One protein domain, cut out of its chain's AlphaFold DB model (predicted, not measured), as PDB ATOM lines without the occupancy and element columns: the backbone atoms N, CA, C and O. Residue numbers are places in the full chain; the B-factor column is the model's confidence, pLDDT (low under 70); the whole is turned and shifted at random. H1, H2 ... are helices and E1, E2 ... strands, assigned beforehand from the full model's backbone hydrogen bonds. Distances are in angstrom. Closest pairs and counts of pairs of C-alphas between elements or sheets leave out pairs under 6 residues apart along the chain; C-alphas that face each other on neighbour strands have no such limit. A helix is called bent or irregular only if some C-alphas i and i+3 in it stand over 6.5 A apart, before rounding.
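What this domain is: This is residues 12 to 63 of the 65 residues of the protein "JEMT01015928.1_cds_EXX71761.1_8273" of Rhizophagus irregularis (strain DAOM 181602 / DAOM 197198 / MUCL 43194) (UniProt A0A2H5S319). A twisted two-stranded hairpin, E1 and E2, makes an arm at one end of an open model, and two helices, H1 and H2, lie toward the other end, with the chain folding back between them. The helices do not form a tight pair, and H2 keeps clear of the hairpin. The printed part has 52 residues, with two named strands followed by two named helices, in the order E1, E2, H1, H2; the sheet, E1 - E2, is antiparallel and the class is mixed, helices and strands. The whole is extended, with a radius of gyration of the C-alphas of 16.1 A, and flat, spanning 47 by 25 by 12 A.

How they stand to each other: E1, residues 13 to 19, and E2, residues 24 to 29, form a hairpin of antiparallel strands, 156 degrees between their directions. N 17 and O 26 are 2.8 A apart, within hydrogen-bond range, as are N 28 and O 15 at 2.8 A. C-alphas 16 and 27 face each other at 4.6 A. A short link of seven residues joins E2 to H1, residues 37 to 43, and a tight link of five joins H1 to H2, residues 49 to 63. H1 and H2 are apart, but only just, their closest C-alphas 8.3 A from each other. E1 is apart from H1 and from H2, and E2 is apart from H2. In H1 every O i to N i+4 pair is within hydrogen-bond range; in H2, 9 of 11 are.

Where its parts are: E1 begins at C-alpha 13 (201.750, 131.468, 126.833) and is 17.4 A long; E2 is 16.4 A. H1 begins at C-alpha 37 (187.317, 130.663, 137.227) and is 10.0 A long. H2, 22.0 A, ends at C-alpha 63 (198.426, 118.697, 139.471).

The domain as a whole: The two C-alphas farthest apart, those of Glu 21 and Ala 50, are 47.1 A apart. Residues 19 to 24, 45 to 51 and 56 to 63 stand free. The printed part has no cut and no long link. Its mean pLDDT is 90.0, and Phe 63 alone is under 70.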
ATOM      1  N   PRO A  12     197.641 128.920 127.020       88.31
ATOM      2  CA  PRO A  12     198.837 129.070 126.199       88.31
ATOM      3  C   PRO A  12     199.552 130.401 126.432       88.31
ATOM      4  O   PRO A  12     198.943 131.474 126.338       88.31
ATOM      5  N   PHE A  13     200.856 130.325 126.692       89.62
ATOM      6  CA  PHE A  13     201.750 131.468 126.833       89.62
ATOM      7  C   PHE A  13     202.529 131.677 125.531       89.62
ATOM      8  O   PHE A  13     203.202 130.779 125.031       89.62
ATOM      9  N   TYR A  14     202.439 132.880 124.971       89.75
ATOM     10  CA  TYR A  14     203.063 133.214 123.691       89.75
ATOM     11  C   TYR A  14     204.393 133.953 123.851       89.75
ATOM     12  O   TYR A  14     205.227 133.901 122.949       89.75
ATOM     13  N   GLY A  15     204.614 134.624 124.983       90.06
ATOM     14  CA  GLY A  15     205.871 135.307 125.269       90.06
ATOM     15  C   GLY A  15     205.713 136.534 126.161       90.06
ATOM     16  O   GLY A  15     204.658 136.790 126.740       90.06
ATOM     17  N   ILE A  16     206.789 137.315 126.252       93.56
ATOM     18  CA  ILE A  16     206.838 138.595 126.966       93.56
ATOM     19  C   ILE A  16     207.136 139.687 125.941       93.56
ATOM     20  O   ILE A  16     207.997 139.517 125.083       93.56
ATOM     21  N   THR A  17     206.440 140.815 126.041       93.88
ATOM     22  CA  THR A  17     206.686 142.007 125.227       93.88
ATOM     23  C   THR A  17     207.056 143.197 126.106       93.88
ATOM     24  O   THR A  17     206.651 143.281 127.267       93.88
ATOM     25  N   LYS A  18     207.839 144.132 125.563       93.75
ATOM     26  CA  LYS A  18     208.175 145.391 126.232       93.75
ATOM     27  C   LYS A  18     207.181 146.461 125.793       93.75
ATOM     28  O   LYS A  18     206.956 146.640 124.602       93.75
ATOM     29  N   VAL A  19     206.621 147.192 126.751       93.50
ATOM     30  CA  VAL A  19     205.800 148.385 126.514       93.50
ATOM     31  C   VAL A  19     206.720 149.602 126.662       93.50
ATOM     32  O   VAL A  19     206.963 150.039 127.796       93.50
ATOM     33  N   PRO A  20     207.291 150.121 125.554       84.44
ATOM     34  CA  PRO A  20     208.363 151.117 125.598       84.44
ATOM     35  C   PRO A  20     207.931 152.409 126.297       84.44
ATOM     36  O   PRO A  20     208.693 152.948 127.091       84.44
ATOM     37  N   GLU A  21     206.680 152.827 126.109       90.69
ATOM     38  CA  GLU A  21     206.094 154.039 126.703       90.69
ATOM     39  C   GLU A  21     206.097 154.048 128.236       90.69
ATOM     40  O   GLU A  21     206.084 155.104 128.859       90.69
ATOM     41  N   LYS A  22     206.073 152.866 128.861       87.81
ATOM     42  CA  LYS A  22     205.903 152.721 130.314       87.81
ATOM     43  C   LYS A  22     207.115 152.091 130.991       87.81
ATOM     44  O   LYS A  22     207.050 151.848 132.191       87.81
ATOM     45  N   ASN A  23     208.173 151.781 130.231       88.94
ATOM     46  CA  ASN A  23     209.315 150.972 130.668       88.94
ATOM     47  C   ASN A  23     208.883 149.704 131.446       88.94
ATOM     48  O   ASN A  23     209.471 149.341 132.462       88.94
ATOM     49  N   LYS A  24     207.803 149.057 130.988       93.56
ATOM     50  CA  LYS A  24     207.188 147.875 131.617       93.56
ATOM     51  C   LYS A  24     207.229 146.683 130.670       93.56
ATOM     52  O   LYS A  24     207.258 146.853 129.454       93.56
ATOM     53  N   TYR A  25     207.173 145.484 131.234       92.81
ATOM     54  CA  TYR A  25     207.017 144.240 130.487       92.81
ATOM     55  C   TYR A  25     205.590 143.718 130.643       92.81
ATOM     56  O   TYR A  25     204.994 143.839 131.714       92.81
ATOM     57  N   ALA A  26     205.040 143.162 129.571       92.06
ATOM     58  CA  ALA A  26     203.717 142.561 129.540       92.06
ATOM     59  C   ALA A  26     203.812 141.110 129.072       92.06
ATOM     60  O   ALA A  26     204.593 140.777 128.182       92.06
ATOM     61  N   MET A  27     202.992 140.253 129.668       93.06
ATOM     62  CA  MET A  27     202.863 138.855 129.283       93.06
ATOM     63  C   MET A  27     201.806 138.711 128.186       93.06
ATOM     64  O   MET A  27     200.701 139.237 128.313       93.06
ATOM     65  N   VAL A  28     202.138 137.986 127.120       92.12
ATOM     66  CA  VAL A  28     201.230 137.674 126.014       92.12
ATOM     67  C   VAL A  28     200.773 136.230 126.175       92.12
ATOM     68  O   VAL A  28     201.578 135.303 126.127       92.12
ATOM     69  N   MET A  29     199.475 136.037 126.385       92.44
ATOM     70  CA  MET A  29     198.852 134.730 126.609       92.44
ATOM     71  C   MET A  29     197.495 134.656 125.907       92.44
ATOM     72  O   MET A  29     196.910 135.687 125.559       92.44
ATOM     73  N   ARG A  30     196.970 133.445 125.709       90.88
ATOM     74  CA  ARG A  30     195.631 133.250 125.145       90.88
ATOM     75  C   ARG A  30     194.582 133.889 126.051       90.88
ATOM     76  O   ARG A  30     194.563 133.681 127.260       90.88
ATOM     77  N   ARG A  31     193.659 134.643 125.454       91.06
ATOM     78  CA  ARG A  31     192.557 135.263 126.193       91.06
ATOM     79  C   ARG A  31     191.620 134.192 126.760       91.06
ATOM     80  O   ARG A  31     191.004 133.445 126.000       91.06
ATOM     81  N   ALA A  32     191.425 134.200 128.077       90.56
ATOM     82  CA  ALA A  32     190.354 133.452 128.728       90.56
ATOM     83  C   ALA A  32     189.005 134.133 128.438       90.56
ATOM     84  O   ALA A  32     188.719 135.212 128.961       90.56
ATOM     85  N   LYS A  33     188.177 133.524 127.576       89.00
ATOM     86  CA  LYS A  33     186.885 134.087 127.132       89.00
ATOM     87  C   LYS A  33     185.980 134.475 128.307       89.00
ATOM     88  O   LYS A  33     185.369 135.538 128.271       89.00
ATOM     89  N   TYR A  34     185.941 133.635 129.341       89.44
ATOM     90  CA  TYR A  34     185.085 133.807 130.517       89.44
ATOM     91  C   TYR A  34     185.792 134.467 131.713       89.44
ATOM     92  O   TYR A  34     185.191 134.636 132.772       89.44
ATOM     93  N   GLY A  35     187.043 134.906 131.533       90.94
ATOM     94  CA  GLY A  35     187.849 135.484 132.604       90.94
ATOM     95  C   GLY A  35     188.339 134.434 133.599       90.94
ATOM     96  O   GLY A  35     188.682 133.319 133.212       90.94
ATOM     97  N   ASP A  36     188.413 134.819 134.871       91.00
ATOM     98  CA  ASP A  36     188.837 133.941 135.954       91.00
ATOM     99  C   ASP A  36     187.756 132.919 136.338       91.00
ATOM    100  O   ASP A  36     186.554 133.168 136.220       91.00
ATOM    101  N   LEU A  37     188.197 131.767 136.848       91.00
ATOM    102  CA  LEU A  37     187.317 130.663 137.227       91.00
ATOM    103  C   LEU A  37     186.251 131.085 138.252       91.00
ATOM    104  O   LEU A  37     185.094 130.685 138.147       91.00
ATOM    105  N   ARG A  38     186.618 131.927 139.226       91.31
ATOM    106  CA  ARG A  38     185.689 132.412 140.255       91.31
ATOM    107  C   ARG A  38     184.564 133.240 139.636       91.31
ATOM    108  O   ARG A  38     183.402 133.075 140.003       91.31
ATOM    109  N   LYS A  39     184.899 134.130 138.704       92.19
ATOM    110  CA  LYS A  39     183.938 134.953 137.969       92.19
ATOM    111  C   LYS A  39     183.060 134.109 137.057       92.19
ATOM    112  O   LYS A  39     181.864 134.379 136.997       92.19
ATOM    113  N   TYR A  40     183.624 133.104 136.392       92.31
ATOM    114  CA  TYR A  40     182.857 132.161 135.583       92.31
ATOM    115  C   TYR A  40     181.809 131.427 136.430       92.31
ATOM    116  O   TYR A  40     180.620 131.559 136.166       92.31
ATOM    117  N   ILE A  41     182.219 130.784 137.531       91.19
ATOM    118  CA  ILE A  41     181.305 130.056 138.429       91.19
ATOM    119  C   ILE A  41     180.204 130.970 138.985       91.19
ATOM    120  O   ILE A  41     179.050 130.562 139.080       91.19
ATOM    121  N   LYS A  42     180.536 132.217 139.349       90.81
ATOM    122  CA  LYS A  42     179.554 133.166 139.893       90.81
ATOM    123  C   LYS A  42     178.517 133.619 138.856       90.81
ATOM    124  O   LYS A  42     177.382 133.890 139.234       90.81
ATOM    125  N   ASN A  43     178.910 133.755 137.590       92.62
ATOM    126  CA  ASN A  43     178.069 134.337 136.537       92.62
ATOM    127  C   ASN A  43     177.377 133.300 135.643       92.62
ATOM    128  O   ASN A  43     176.667 133.706 134.728       92.62
ATOM    129  N   SER A  44     177.569 132.011 135.909       91.19
ATOM    130  CA  SER A  44     176.952 130.913 135.165       91.19
ATOM    131  C   SER A  44     175.938 130.164 136.037       91.19
ATOM    132  O   SER A  44     176.249 129.092 136.566       91.19
ATOM    133  N   PRO A  45     174.727 130.721 136.253       88.62
ATOM    134  CA  PRO A  45     173.661 130.043 136.995       88.62
ATOM    135  C   PRO A  45     173.197 128.737 136.331       88.62
ATOM    136  O   PRO A  45     172.628 127.886 137.008       88.62
ATOM    137  N   GLU A  46     173.460 128.566 135.036       92.94
ATOM    138  CA  GLU A  46     173.179 127.364 134.249       92.94
ATOM    139  C   GLU A  46     174.104 126.175 134.560       92.94
ATOM    140  O   GLU A  46     173.802 125.060 134.143       92.94
ATOM    141  N   LEU A  47     175.209 126.387 135.294       93.25
ATOM    142  CA  LEU A  47     176.140 125.319 135.668       93.25
ATOM    143  C   LEU A  47     175.453 124.278 136.549       93.25
ATOM    144  O   LEU A  47     175.144 124.532 137.722       93.25
ATOM    145  N   THR A  48     175.307 123.073 136.009       94.94
ATOM    146  CA  THR A  48     174.827 121.916 136.754       94.94
ATOM    147  C   THR A  48     175.883 121.439 137.751       94.94
ATOM    148  O   THR A  48     177.062 121.800 137.698       94.94
ATOM    149  N   TRP A  49     175.476 120.584 138.690       93.31
ATOM    150  CA  TRP A  49     176.424 119.927 139.589       93.31
ATOM    151  C   TRP A  49     177.451 119.069 138.845       93.31
ATOM    152  O   TRP A  49     178.606 119.024 139.266       93.31
ATOM    153  N   ALA A  50     177.055 118.440 137.736       94.94
ATOM    154  CA  ALA A  50     177.959 117.653 136.906       94.94
ATOM    155  C   ALA A  50     179.060 118.535 136.295       94.94
ATOM    156  O   ALA A  50     180.237 118.210 136.440       94.94
ATOM    157  N   ASP A  51     178.699 119.696 135.740       92.88
ATOM    158  CA  ASP A  51     179.669 120.634 135.152       92.88
ATOM    159  C   ASP A  51     180.682 121.132 136.196       92.88
ATOM    160  O   ASP A  51     181.877 121.261 135.933       92.88
ATOM    161  N   ARG A  52     180.222 121.386 137.430       90.62
ATOM    162  CA  ARG A  52     181.098 121.802 138.540       90.62
ATOM    163  C   ARG A  52     182.110 120.720 138.914       90.62
ATOM    164  O   ARG A  52     183.264 121.039 139.196       90.62
ATOM    165  N   ILE A  53     181.680 119.458 138.925       92.81
ATOM    166  CA  ILE A  53     182.551 118.310 139.198       92.81
ATOM    167  C   ILE A  53     183.562 118.133 138.062       92.81
ATOM    168  O   ILE A  53     184.743 117.928 138.333       92.81
ATOM    169  N   GLU A  54     183.140 118.275 136.807       91.38
ATOM    170  CA  GLU A  54     184.033 118.183 135.651       91.38
ATOM    171  C   GLU A  54     185.132 119.253 135.691       91.38
ATOM    172  O   GLU A  54     186.312 118.939 135.525       91.38
ATOM    173  N   ILE A  55     184.771 120.502 135.999       90.81
ATOM    174  CA  ILE A  55     185.731 121.596 136.201       90.81
ATOM    175  C   ILE A  55     186.766 121.221 137.270       90.81
ATOM    176  O   ILE A  55     187.965 121.406 137.059       90.81
ATOM    177  N   LEU A  56     186.325 120.674 138.407       89.81
ATOM    178  CA  LEU A  56     187.221 120.275 139.495       89.81
ATOM    179  C   LEU A  56     188.157 119.130 139.084       89.81
ATOM    180  O   LEU A  56     189.349 119.165 139.400       89.81
ATOM    181  N   ILE A  57     187.634 118.136 138.361       89.25
ATOM    182  CA  ILE A  57     188.416 117.010 137.837       89.25
ATOM    183  C   ILE A  57     189.481 117.518 136.864       89.25
ATOM    184  O   ILE A  57     190.636 117.112 136.968       89.25
ATOM    185  N   ASN A  58     189.123 118.424 135.952       87.12
ATOM    186  CA  ASN A  58     190.057 118.975 134.971       87.12
ATOM    187  C   ASN A  58     191.191 119.759 135.640       87.12
ATOM    188  O   ASN A  58     192.346 119.571 135.282       87.12
ATOM    189  N   ILE A  59     190.889 120.550 136.675       86.44
ATOM    190  CA  ILE A  59     191.921 121.242 137.461       86.44
ATOM    191  C   ILE A  59     192.817 120.231 138.186       86.44
ATOM    192  O   ILE A  59     194.034 120.365 138.164       86.44
ATOM    193  N   SER A  60     192.231 119.205 138.806       86.19
ATOM    194  CA  SER A  60     192.976 118.202 139.579       86.19
ATOM    195  C   SER A  60     193.927 117.367 138.714       86.19
ATOM    196  O   SER A  60     195.027 117.045 139.156       86.19
ATOM    197  N   LYS A  61     193.531 117.046 137.474       80.44
ATOM    198  CA  LYS A  61     194.357 116.287 136.520       80.44
ATOM    199  C   LYS A  61     195.699 116.963 136.225       80.44
ATOM    200  O   LYS A  61     196.699 116.270 136.084       80.44
ATOM    201  N   GLU A  62     195.736 118.293 136.187       70.94
ATOM    202  CA  GLU A  62     196.967 119.045 135.905       70.94
ATOM    203  C   GLU A  62     197.987 119.000 137.054       70.94
ATOM    204  O   GLU A  62     199.175 119.194 136.822       70.94
ATOM    205  N   PHE A  63     197.547 118.747 138.293       66.12
ATOM    206  CA  PHE A  63     198.426 118.697 139.471       66.12
ATOM    207  C   PHE A  63     198.803 117.276 139.903       66.12
ATOM    208  O   PHE A  63     199.694 117.111 140.730       66.12
TER     209      PHE A  63